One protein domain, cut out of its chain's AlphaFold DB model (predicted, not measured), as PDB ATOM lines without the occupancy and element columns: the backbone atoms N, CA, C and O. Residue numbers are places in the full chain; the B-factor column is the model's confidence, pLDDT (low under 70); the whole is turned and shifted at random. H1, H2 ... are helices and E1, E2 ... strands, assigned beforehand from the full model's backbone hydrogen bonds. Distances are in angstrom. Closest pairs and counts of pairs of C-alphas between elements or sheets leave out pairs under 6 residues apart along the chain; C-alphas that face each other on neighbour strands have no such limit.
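What this domain is: This is residues 16 to 93 of the 96 residues of the protein "Dynamin-type G domain-containing protein" of Phormidesmis priestleyi (UniProt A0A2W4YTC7). With little regular structure, a loop-rich body holds the small hairpin E1-E2 and short helix H2, while helix H1 sticks out as a free arm, residues 16 to 31. The 78 printed residues include H1, H2, E1, E2 in that order; the class is mixed, 31 residues lying in named elements. The whole is loose, radius of gyration of the C-alphas 16.2 A, spanning 47 by 31 by 28 A.

Where its parts are: Strand E1 holds residues 80 to 83, and strand E2, residues 89 to 92, ends at C-alpha 92 (-20.922, -7.855, -18.623). H2 holds residues 45 to 53. H1, residues 16 to 29, spans 20.0 A from C-alpha 16 (5.608, 18.642, -13.411).

How they stand to each other: Hairpin E1 and E2 is antiparallel at 154 degrees; N 82 and O 90 are within hydrogen-bond range, 2.9 A. H1 is apart from H2, E1 and E2. In both helices every O i to N i+4 pair is within range.

The domain as a whole: The farthest C-alphas, Ile 18 and Arg 61, are 47.3 A apart. The printed part has no cut. Links H1 to H2 and H2 to E1 are long. pLDDT is under 70 at residues 31, 40 to 44 and 55 to 68.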
ATOM      1  N   VAL A  16       6.616  19.023 -12.411       82.50
ATOM      2  CA  VAL A  16       5.608  18.642 -13.411       82.50
ATOM      3  C   VAL A  16       6.253  18.114 -14.696       82.50
ATOM      4  O   VAL A  16       5.877  17.048 -15.171       82.50
ATOM      5  N   LEU A  17       7.273  18.800 -15.222       84.38
ATOM      6  CA  LEU A  17       7.950  18.407 -16.460       84.38
ATOM      7  C   LEU A  17       8.709  17.083 -16.287       84.38
ATOM      8  O   LEU A  17       8.705  16.230 -17.173       84.38
ATOM      9  N   ILE A  18       9.339  16.885 -15.124       86.19
ATOM     10  CA  ILE A  18      10.032  15.630 -14.793       86.19
ATOM     11  C   ILE A  18       9.033  14.467 -14.770       86.19
ATOM     12  O   ILE A  18       9.330  13.382 -15.278       86.19
ATOM     13  N   GLU A  19       7.841  14.696 -14.219       85.50
ATOM     14  CA  GLU A  19       6.792  13.685 -14.160       85.50
ATOM     15  C   GLU A  19       6.207  13.379 -15.548       85.50
ATOM     16  O   GLU A  19       6.044  12.210 -15.901       85.50
ATOM     17  N   GLU A  20       5.990  14.390 -16.393       87.44
ATOM     18  CA  GLU A  20       5.564  14.203 -17.786       87.44
ATOM     19  C   GLU A  20       6.573  13.382 -18.599       87.44
ATOM     20  O   GLU A  20       6.199  12.431 -19.295       87.44
ATOM     21  N   VAL A  21       7.868  13.692 -18.473       88.44
ATOM     22  CA  VAL A  21       8.946  12.952 -19.146       88.44
ATOM     23  C   VAL A  21       9.003  11.507 -18.654       88.44
ATOM     24  O   VAL A  21       9.155  10.582 -19.458       88.44
ATOM     25  N   ARG A  22       8.836  11.281 -17.345       87.31
ATOM     26  CA  ARG A  22       8.783   9.934 -16.761       87.31
ATOM     27  C   ARG A  22       7.595   9.140 -17.306       87.31
ATOM     28  O   ARG A  22       7.777   7.992 -17.717       87.31
ATOM     29  N   GLN A  23       6.410   9.745 -17.383       86.12
ATOM     30  CA  GLN A  23       5.226   9.115 -17.969       86.12
ATOM     31  C   GLN A  23       5.422   8.792 -19.453       86.12
ATOM     32  O   GLN A  23       5.049   7.707 -19.906       86.12
ATOM     33  N   LEU A  24       6.026   9.699 -20.225       84.38
ATOM     34  CA  LEU A  24       6.318   9.465 -21.638       84.38
ATOM     35  C   LEU A  24       7.310   8.308 -21.816       84.38
ATOM     36  O   LEU A  24       7.062   7.407 -22.616       84.38
ATOM     37  N   ALA A  25       8.383   8.277 -21.023       86.31
ATOM     38  CA  ALA A  25       9.366   7.198 -21.048       86.31
ATOM     39  C   ALA A  25       8.737   5.835 -20.713       86.31
ATOM     40  O   ALA A  25       9.031   4.842 -21.380       86.31
ATOM     41  N   GLN A  26       7.829   5.785 -19.733       83.62
ATOM     42  CA  GLN A  26       7.068   4.575 -19.412       83.62
ATOM     43  C   GLN A  26       6.141   4.149 -20.557       83.62
ATOM     44  O   GLN A  26       6.066   2.962 -20.874       83.62
ATOM     45  N   ARG A  27       5.459   5.093 -21.223       78.56
ATOM     46  CA  ARG A  27       4.615   4.789 -22.393       78.56
ATOM     47  C   ARG A  27       5.438   4.168 -23.522       78.56
ATOM     48  O   ARG A  27       5.009   3.157 -24.073       78.56
ATOM     49  N   VAL A  28       6.616   4.722 -23.809       80.62
ATOM     50  CA  VAL A  28       7.540   4.201 -24.833       80.62
ATOM     51  C   VAL A  28       8.065   2.812 -24.452       80.62
ATOM     52  O   VAL A  28       8.038   1.904 -25.279       80.62
ATOM     53  N   GLN A  29       8.470   2.605 -23.194       80.62
ATOM     54  CA  GLN A  29       8.933   1.295 -22.715       80.62
ATOM     55  C   GLN A  29       7.831   0.238 -22.681       80.62
ATOM     56  O   GLN A  29       8.128  -0.945 -22.803       80.62
ATOM     57  N   SER A  30       6.565   0.639 -22.539       72.62
ATOM     58  CA  SER A  30       5.458  -0.313 -22.430       72.62
ATOM     59  C   SER A  30       5.206  -1.139 -23.698       72.62
ATOM     60  O   SER A  30       4.392  -2.055 -23.630       72.62
ATOM     61  N   GLN A  31       5.857  -0.820 -24.831       66.88
ATOM     62  CA  GLN A  31       5.776  -1.550 -26.111       66.88
ATOM     63  C   GLN A  31       4.338  -1.915 -26.533       66.88
ATOM     64  O   GLN A  31       4.091  -2.906 -27.216       66.88
ATOM     65  N   LYS A  32       3.353  -1.104 -26.129       72.50
ATOM     66  CA  LYS A  32       1.941  -1.349 -26.424       72.50
ATOM     67  C   LYS A  32       1.672  -1.032 -27.889       72.50
ATOM     68  O   LYS A  32       1.557   0.137 -28.257       72.50
ATOM     69  N   PHE A  33       1.526  -2.067 -28.705       76.56
ATOM     70  CA  PHE A  33       1.071  -1.931 -30.081       76.56
ATOM     71  C   PHE A  33      -0.430  -1.621 -30.106       76.56
ATOM     72  O   PHE A  33      -1.231  -2.318 -29.484       76.56
ATOM     73  N   ARG A  34      -0.818  -0.543 -30.793       80.50
ATOM     74  CA  ARG A  34      -2.224  -0.169 -30.986       80.50
ATOM     75  C   ARG A  34      -2.570  -0.329 -32.458       80.50
ATOM     76  O   ARG A  34      -1.997   0.365 -33.291       80.50
ATOM     77  N   LEU A  35      -3.532  -1.197 -32.750       81.31
ATOM     78  CA  LEU A  35      -4.110  -1.360 -34.078       81.31
ATOM     79  C   LEU A  35      -5.521  -0.772 -34.081       81.31
ATOM     80  O   LEU A  35      -6.363  -1.187 -33.286       81.31
ATOM     81  N   ALA A  36      -5.774   0.187 -34.967       83.88
ATOM     82  CA  ALA A  36      -7.113   0.705 -35.215       83.88
ATOM     83  C   ALA A  36      -7.654   0.085 -36.507       83.88
ATOM     84  O   ALA A  36      -7.041   0.227 -37.563       83.88
ATOM     85  N   VAL A  37      -8.800  -0.590 -36.423       77.56
ATOM     86  CA  VAL A  37      -9.504  -1.146 -37.587       77.56
ATOM     87  C   VAL A  37     -10.722  -0.270 -37.860       77.56
ATOM     88  O   VAL A  37     -11.653  -0.223 -37.059       77.56
ATOM     89  N   VAL A  38     -10.701   0.445 -38.984       79.19
ATOM     90  CA  VAL A  38     -11.738   1.410 -39.380       79.19
ATOM     91  C   VAL A  38     -12.333   0.986 -40.718       79.19
ATOM     92  O   VAL A  38     -11.627   0.481 -41.584       79.19
ATOM     93  N   GLY A  39     -13.639   1.172 -40.886       70.88
ATOM     94  CA  GLY A  39     -14.342   0.887 -42.134       70.88
ATOM     95  C   GLY A  39     -15.852   0.880 -41.937       70.88
ATOM     96  O   GLY A  39     -16.335   0.725 -40.811       70.88
ATOM     97  N   GLU A  40     -16.587   1.016 -43.036       67.31
ATOM     98  CA  GLU A  40     -18.053   1.029 -43.072       67.31
ATOM     99  C   GLU A  40     -18.661  -0.196 -42.369       67.31
ATOM    100  O   GLU A  40     -18.032  -1.259 -42.303       67.31
ATOM    101  N   PHE A  41     -19.844  -0.046 -41.764       63.47
ATOM    102  CA  PHE A  41     -20.499  -1.109 -40.994       63.47
ATOM    103  C   PHE A  41     -20.565  -2.428 -41.791       63.47
ATOM    104  O   PHE A  41     -20.736  -2.431 -43.004       63.47
ATOM    105  N   SER A  42     -20.378  -3.561 -41.105       59.50
ATOM    106  CA  SER A  42     -20.536  -4.917 -41.671       59.50
ATOM    107  C   SER A  42     -19.543  -5.405 -42.748       59.50
ATOM    108  O   SER A  42     -19.701  -6.519 -43.230       59.50
ATOM    109  N   GLN A  43     -18.458  -4.686 -43.049       64.44
ATOM    110  CA  GLN A  43     -17.431  -5.133 -44.021       64.44
ATOM    111  C   GLN A  43     -16.383  -6.139 -43.468       64.44
ATOM    112  O   GLN A  43     -15.201  -6.049 -43.778       64.44
ATOM    113  N   GLY A  44     -16.758  -7.061 -42.572       67.31
ATOM    114  CA  GLY A  44     -15.844  -8.133 -42.120       67.31
ATOM    115  C   GLY A  44     -14.713  -7.728 -41.153       67.31
ATOM    116  O   GLY A  44     -13.814  -8.522 -40.889       67.31
ATOM    117  N   LYS A  45     -14.758  -6.522 -40.566       79.44
ATOM    118  CA  LYS A  45     -13.769  -6.047 -39.568       79.44
ATOM    119  C   LYS A  45     -13.637  -6.984 -38.360       79.44
ATOM    120  O   LYS A  45     -12.529  -7.246 -37.905       79.44
ATOM    121  N   SER A  46     -14.759  -7.506 -37.871       73.19
ATOM    122  CA  SER A  46     -14.800  -8.487 -36.780       73.19
ATOM    123  C   SER A  46     -14.145  -9.810 -37.177       73.19
ATOM    124  O   SER A  46     -13.355 -10.355 -36.417       73.19
ATOM    125  N   THR A  47     -14.390 -10.278 -38.405       76.62
ATOM    126  CA  THR A  47     -13.749 -11.475 -38.968       76.62
ATOM    127  C   THR A  47     -12.234 -11.305 -39.072       76.62
ATOM    128  O   THR A  47     -11.490 -12.200 -38.686       76.62
ATOM    129  N   PHE A  48     -11.767 -10.141 -39.534       78.25
ATOM    130  CA  PHE A  48     -10.338  -9.827 -39.594       78.25
ATOM    131  C   PHE A  48      -9.688  -9.811 -38.204       78.25
ATOM    132  O   PHE A  48      -8.618 -10.385 -38.022       78.25
ATOM    133  N   LEU A  49     -10.339  -9.194 -37.213       78.12
ATOM    134  CA  LEU A  49      -9.843  -9.179 -35.836       78.12
ATOM    135  C   LEU A  49      -9.777 -10.587 -35.233       78.12
ATOM    136  O   LEU A  49      -8.760 -10.927 -34.640       78.12
ATOM    137  N   ASN A  50     -10.809 -11.413 -35.425       75.56
ATOM    138  CA  ASN A  50     -10.816 -12.799 -34.952       75.56
ATOM    139  C   ASN A  50      -9.684 -13.619 -35.603       75.56
ATOM    140  O   ASN A  50      -8.972 -14.341 -34.912       75.56
ATOM    141  N   ALA A  51      -9.449 -13.449 -36.911       80.00
ATOM    142  CA  ALA A  51      -8.345 -14.108 -37.612       80.00
ATOM    143  C   ALA A  51      -6.965 -13.645 -37.112       80.00
ATOM    144  O   ALA A  51      -6.069 -14.466 -36.939       80.00
ATOM    145  N   LEU A  52      -6.797 -12.344 -36.844       79.44
ATOM    146  CA  LEU A  52      -5.554 -11.793 -36.295       79.44
ATOM    147  C   LEU A  52      -5.275 -12.293 -34.870       79.44
ATOM    148  O   LEU A  52      -4.121 -12.494 -34.504       79.44
ATOM    149  N   LEU A  53      -6.324 -12.461 -34.064       77.19
ATOM    150  CA  LEU A  53      -6.223 -12.904 -32.674       77.19
ATOM    151  C   LEU A  53      -6.129 -14.432 -32.544       77.19
ATOM    152  O   LEU A  53      -5.742 -14.914 -31.485       77.19
ATOM    153  N   GLY A  54      -6.470 -15.184 -33.597       72.06
ATOM    154  CA  GLY A  54      -6.489 -16.650 -33.590       72.06
ATOM    155  C   GLY A  54      -7.616 -17.260 -32.747       72.06
ATOM    156  O   GLY A  54      -7.655 -18.472 -32.570       72.06
ATOM    157  N   GLU A  55      -8.535 -16.434 -32.241       68.69
ATOM    158  CA  GLU A  55      -9.683 -16.824 -31.423       68.69
ATOM    159  C   GLU A  55     -10.932 -16.052 -31.877       68.69
ATOM    160  O   GLU A  55     -10.858 -14.868 -32.222       68.69
ATOM    161  N   GLU A  56     -12.105 -16.690 -31.823       65.06
ATOM    162  CA  GLU A  56     -13.395 -16.006 -31.988       65.06
ATOM    163  C   GLU A  56     -13.738 -15.208 -30.721       65.06
ATOM    164  O   GLU A  56     -14.518 -15.632 -29.874       65.06
ATOM    165  N   LEU A  57     -13.105 -14.045 -30.562       63.66
ATOM    166  CA  LEU A  57     -13.312 -13.168 -29.405       63.66
ATOM    167  C   LEU A  57     -14.524 -12.253 -29.559       63.66
ATOM    168  O   LEU A  57     -15.135 -11.879 -28.560       63.66
ATOM    169  N   GLN A  58     -14.863 -11.863 -30.787       55.88
ATOM    170  CA  GLN A  58     -16.126 -11.185 -31.044       55.88
ATOM    171  C   GLN A  58     -17.176 -12.231 -31.404       55.88
ATOM    172  O   GLN A  58     -17.015 -12.869 -32.453       55.88
ATOM    173  N   PRO A  59     -18.256 -12.393 -30.611       47.62
ATOM    174  CA  PRO A  59     -19.415 -13.105 -31.104       47.62
ATOM    175  C   PRO A  59     -19.841 -12.389 -32.380       47.62
ATOM    176  O   PRO A  59     -20.093 -11.185 -32.395       47.62
ATOM    177  N   VAL A  60     -19.907 -13.139 -33.479       45.78
ATOM    178  CA  VAL A  60     -20.370 -12.634 -34.778       45.78
ATOM    179  C   VAL A  60     -21.771 -12.006 -34.645       45.78
ATOM    180  O   VAL A  60     -22.180 -11.224 -35.501       45.78
ATOM    181  N   ARG A  61     -22.500 -12.310 -33.559       47.09
ATOM    182  CA  ARG A  61     -23.801 -11.744 -33.198       47.09
ATOM    183  C   ARG A  61     -24.050 -11.813 -31.684       47.09
ATOM    184  O   ARG A  61     -24.561 -12.819 -31.223       47.09
ATOM    185  N   ALA A  62     -23.745 -10.757 -30.937       41.50
ATOM    186  CA  ALA A  62     -24.450 -10.370 -29.706       41.50
ATOM    187  C   ALA A  62     -23.866  -9.035 -29.224       41.50
ATOM    188  O   ALA A  62     -22.654  -8.869 -29.197       41.50
ATOM    189  N   ILE A  63     -24.728  -8.087 -28.853       45.19
ATOM    190  CA  ILE A  63     -24.467  -6.647 -28.653       45.19
ATOM    191  C   ILE A  63     -24.400  -5.897 -30.002       45.19
ATOM    192  O   ILE A  63     -23.541  -6.182 -30.835       45.19
ATOM    193  N   PRO A  64     -25.323  -4.955 -30.283       40.09
ATOM    194  CA  PRO A  64     -25.496  -4.398 -31.621       40.09
ATOM    195  C   PRO A  64     -24.202  -3.746 -32.127       40.09
ATOM    196  O   PRO A  64     -23.768  -2.714 -31.615       40.09
ATOM    197  N   CYS A  65     -23.612  -4.322 -33.183       48.06
ATOM    198  CA  CYS A  65     -22.475  -3.789 -33.944       48.06
ATOM    199  C   CYS A  65     -22.838  -2.534 -34.765       48.06
ATOM    200  O   CYS A  65     -22.448  -2.390 -35.923       48.06
ATOM    201  N   SER A  66     -23.595  -1.616 -34.173       50.94
ATOM    202  CA  SER A  66     -24.046  -0.374 -34.785       50.94
ATOM    203  C   SER A  66     -23.605   0.800 -33.910       50.94
ATOM    204  O   SER A  66     -24.366   1.314 -33.096       50.94
ATOM    205  N   GLY A  67     -22.343   1.210 -34.069       56.09
ATOM    206  CA  GLY A  67     -21.889   2.563 -33.714       56.09
ATOM    207  C   GLY A  67     -21.152   2.748 -32.385       56.09
ATOM    208  O   GLY A  67     -20.911   3.891 -32.006       56.09
ATOM    209  N   THR A  68     -20.768   1.680 -31.681       63.47
ATOM    210  CA  THR A  68     -20.019   1.800 -30.414       63.47
ATOM    211  C   THR A  68     -18.541   1.443 -30.598       63.47
ATOM    212  O   THR A  68     -18.213   0.447 -31.238       63.47
ATOM    213  N   LEU A  69     -17.642   2.266 -30.044       74.38
ATOM    214  CA  LEU A  69     -16.196   2.027 -30.035       74.38
ATOM    215  C   LEU A  69     -15.869   0.809 -29.161       74.38
ATOM    216  O   LEU A  69     -16.091   0.838 -27.952       74.38
ATOM    217  N   THR A  70     -15.277  -0.227 -29.751       77.12
ATOM    218  CA  THR A  70     -14.770  -1.394 -29.017       77.12
ATOM    219  C   THR A  70     -13.252  -1.321 -28.909       77.12
ATOM    220  O   THR A  70     -12.561  -1.115 -29.906       77.12
ATOM    221  N   VAL A  71     -12.716  -1.512 -27.703       81.50
ATOM    222  CA  VAL A  71     -11.270  -1.544 -27.457       81.50
ATOM    223  C   VAL A  71     -10.899  -2.901 -26.877       81.50
ATOM    224  O   VAL A  71     -11.280  -3.214 -25.753       81.50
ATOM    225  N   LEU A  72     -10.120  -3.683 -27.624       80.12
ATOM    226  CA  LEU A  72      -9.574  -4.947 -27.141       80.12
ATOM    227  C   LEU A  72      -8.229  -4.689 -26.458       80.12
ATOM    228  O   LEU A  72      -7.370  -3.974 -26.978       80.12
ATOM    229  N   LYS A  73      -8.057  -5.260 -25.267       81.00
ATOM    230  CA  LYS A  73      -6.817  -5.202 -24.491       81.00
ATOM    231  C   LYS A  73      -6.544  -6.574 -23.903       81.00
ATOM    232  O   LYS A  73      -7.473  -7.263 -23.497       81.00
ATOM    233  N   TYR A  74      -5.267  -6.920 -23.804       81.31
ATOM    234  CA  TYR A  74      -4.850  -8.088 -23.045       81.31
ATOM    235  C   TYR A  74      -5.236  -7.938 -21.566       81.31
ATOM    236  O   TYR A  74      -5.072  -6.865 -20.975       81.31
ATOM    237  N   GLY A  75      -5.718  -9.025 -20.975       82.38
ATOM    238  CA  GLY A  75      -6.025  -9.162 -19.558       82.38
ATOM    239  C   GLY A  75      -5.855 -10.620 -19.143       82.38
ATOM    240  O   GLY A  75      -5.925 -11.506 -19.986       82.38
ATOM    241  N   ALA A  76      -5.613 -10.864 -17.853       82.75
ATOM    242  CA  ALA A  76      -5.453 -12.222 -17.327       82.75
ATOM    243  C   ALA A  76      -6.739 -13.064 -17.440       82.75
ATOM    244  O   ALA A  76      -6.670 -14.281 -17.543       82.75
ATOM    245  N   GLU A  77      -7.900 -12.403 -17.451       83.00
ATOM    246  CA  GLU A  77      -9.221 -13.024 -17.543       83.00
ATOM    247  C   GLU A  77     -10.030 -12.376 -18.671       83.00
ATOM    248  O   GLU A  77      -9.947 -11.160 -18.893       83.00
ATOM    249  N   LYS A  78     -10.842 -13.185 -19.363       79.94
ATOM    250  CA  LYS A  78     -11.789 -12.707 -20.377       79.94
ATOM    251  C   LYS A  78     -12.937 -11.976 -19.681       79.94
ATOM    252  O   LYS A  78     -13.612 -12.541 -18.828       79.94
ATOM    253  N   ARG A  79     -13.145 -10.707 -20.031       82.56
ATOM    254  CA  ARG A  79     -14.213  -9.867 -19.469       82.56
ATOM    255  C   ARG A  79     -14.624  -8.770 -20.436       82.56
ATOM    256  O   ARG A  79     -13.782  -8.237 -21.161       82.56
ATOM    257  N   VAL A  80     -15.894  -8.383 -20.383       84.81
ATOM    258  CA  VAL A  80     -16.432  -7.242 -21.127       84.81
ATOM    259  C   VAL A  80     -16.727  -6.122 -20.139       84.81
ATOM    260  O   VAL A  80     -17.410  -6.336 -19.143       84.81
ATOM    261  N   ILE A  81     -16.195  -4.926 -20.397       86.88
ATOM    262  CA  ILE A  81     -16.455  -3.736 -19.578       86.88
ATOM    263  C   ILE A  81     -17.200  -2.730 -20.447       86.88
ATOM    264  O   ILE A  81     -16.661  -2.252 -21.449       86.88
ATOM    265  N   CYS A  82     -18.435  -2.410 -20.068       85.88
ATOM    266  CA  CYS A  82     -19.210  -1.357 -20.700       85.88
ATOM    267  C   CYS A  82     -18.925  -0.030 -19.997       85.88
ATOM    268  O   CYS A  82     -19.054   0.067 -18.779       85.88
ATOM    269  N   HIS A  83     -18.530   0.982 -20.768       87.00
ATOM    270  CA  HIS A  83     -18.379   2.353 -20.292       87.00
ATOM    271  C   HIS A  83     -19.553   3.178 -20.819       87.00
ATOM    272  O   HIS A  83     -19.686   3.360 -22.033       87.00
ATOM    273  N   TYR A  84     -20.400   3.670 -19.919       86.62
ATOM    274  CA  TYR A  84     -21.563   4.478 -20.273       86.62
ATOM    275  C   TYR A  84     -21.202   5.966 -20.350       86.62
ATOM    276  O   TYR A  84     -20.188   6.425 -19.821       86.62
ATOM    277  N   LYS A  85     -22.049   6.748 -21.032       86.94
ATOM    278  CA  LYS A  85     -21.839   8.196 -21.228       86.94
ATOM    279  C   LYS A  85     -21.901   9.004 -19.927       86.94
ATOM    280  O   LYS A  85     -21.349  10.095 -19.880       86.94
ATOM    281  N   ASP A  86     -22.560   8.476 -18.903       90.38
ATOM    282  CA  ASP A  86     -22.649   9.066 -17.561       90.38
ATOM    283  C   ASP A  86     -21.399   8.799 -16.698       90.38
ATOM    284  O   ASP A  86     -21.329   9.237 -15.552       90.38
ATOM    285  N   GLY A  87     -20.400   8.095 -17.244       89.44
ATOM    286  CA  GLY A  87     -19.165   7.734 -16.555       89.44
ATOM    287  C   GLY A  87     -19.254   6.441 -15.744       89.44
ATOM    288  O   GLY A  87     -18.227   5.986 -15.231       89.44
ATOM    289  N   THR A  88     -20.431   5.818 -15.650       90.44
ATOM    290  CA  THR A  88     -20.587   4.529 -14.972       90.44
ATOM    291  C   THR A  88     -19.966   3.395 -15.785       90.44
ATOM    292  O   THR A  88     -19.772   3.484 -17.005       90.44
ATOM    293  N   GLN A  89     -19.601   2.320 -15.085       90.88
ATOM    294  CA  GLN A  89     -18.999   1.132 -15.679       90.88
ATOM    295  C   GLN A  89     -19.716  -0.114 -15.175       90.88
ATOM    296  O   GLN A  89     -19.989  -0.226 -13.980       90.88
ATOM    297  N   SER A  90     -19.983  -1.060 -16.072       86.81
ATOM    298  CA  SER A  90     -20.508  -2.380 -15.720       86.81
ATOM    299  C   SER A  90     -19.650  -3.477 -16.341       86.81
ATOM    300  O   SER A  90     -19.147  -3.340 -17.459       86.81
ATOM    301  N   VAL A  91     -19.456  -4.568 -15.599       84.94
ATOM    302  CA  VAL A  91     -18.870  -5.794 -16.146       84.94
ATOM    303  C   VAL A  91     -20.014  -6.645 -16.674       84.94
ATOM    304  O   VAL A  91     -20.949  -6.949 -15.936       84.94
ATOM    305  N   ILE A  92     -19.941  -7.004 -17.952       82.12
ATOM    306  CA  ILE A  92     -20.922  -7.855 -18.623       82.12
ATOM    307  C   ILE A  92     -20.301  -9.254 -18.766       82.12
ATOM    308  O   ILE A  92     -19.114  -9.351 -19.111       82.12
ATOM    309  N   PRO A  93     -21.049 -10.333 -18.478       71.25
ATOM    310  CA  PRO A  93     -20.579 -11.693 -18.726       71.25
ATOM    311  C   PRO A  93     -20.257 -11.902 -20.213       71.25
ATOM    312  O   PRO A  93     -20.928 -11.354 -21.083       71.25
TER     313      PRO A  93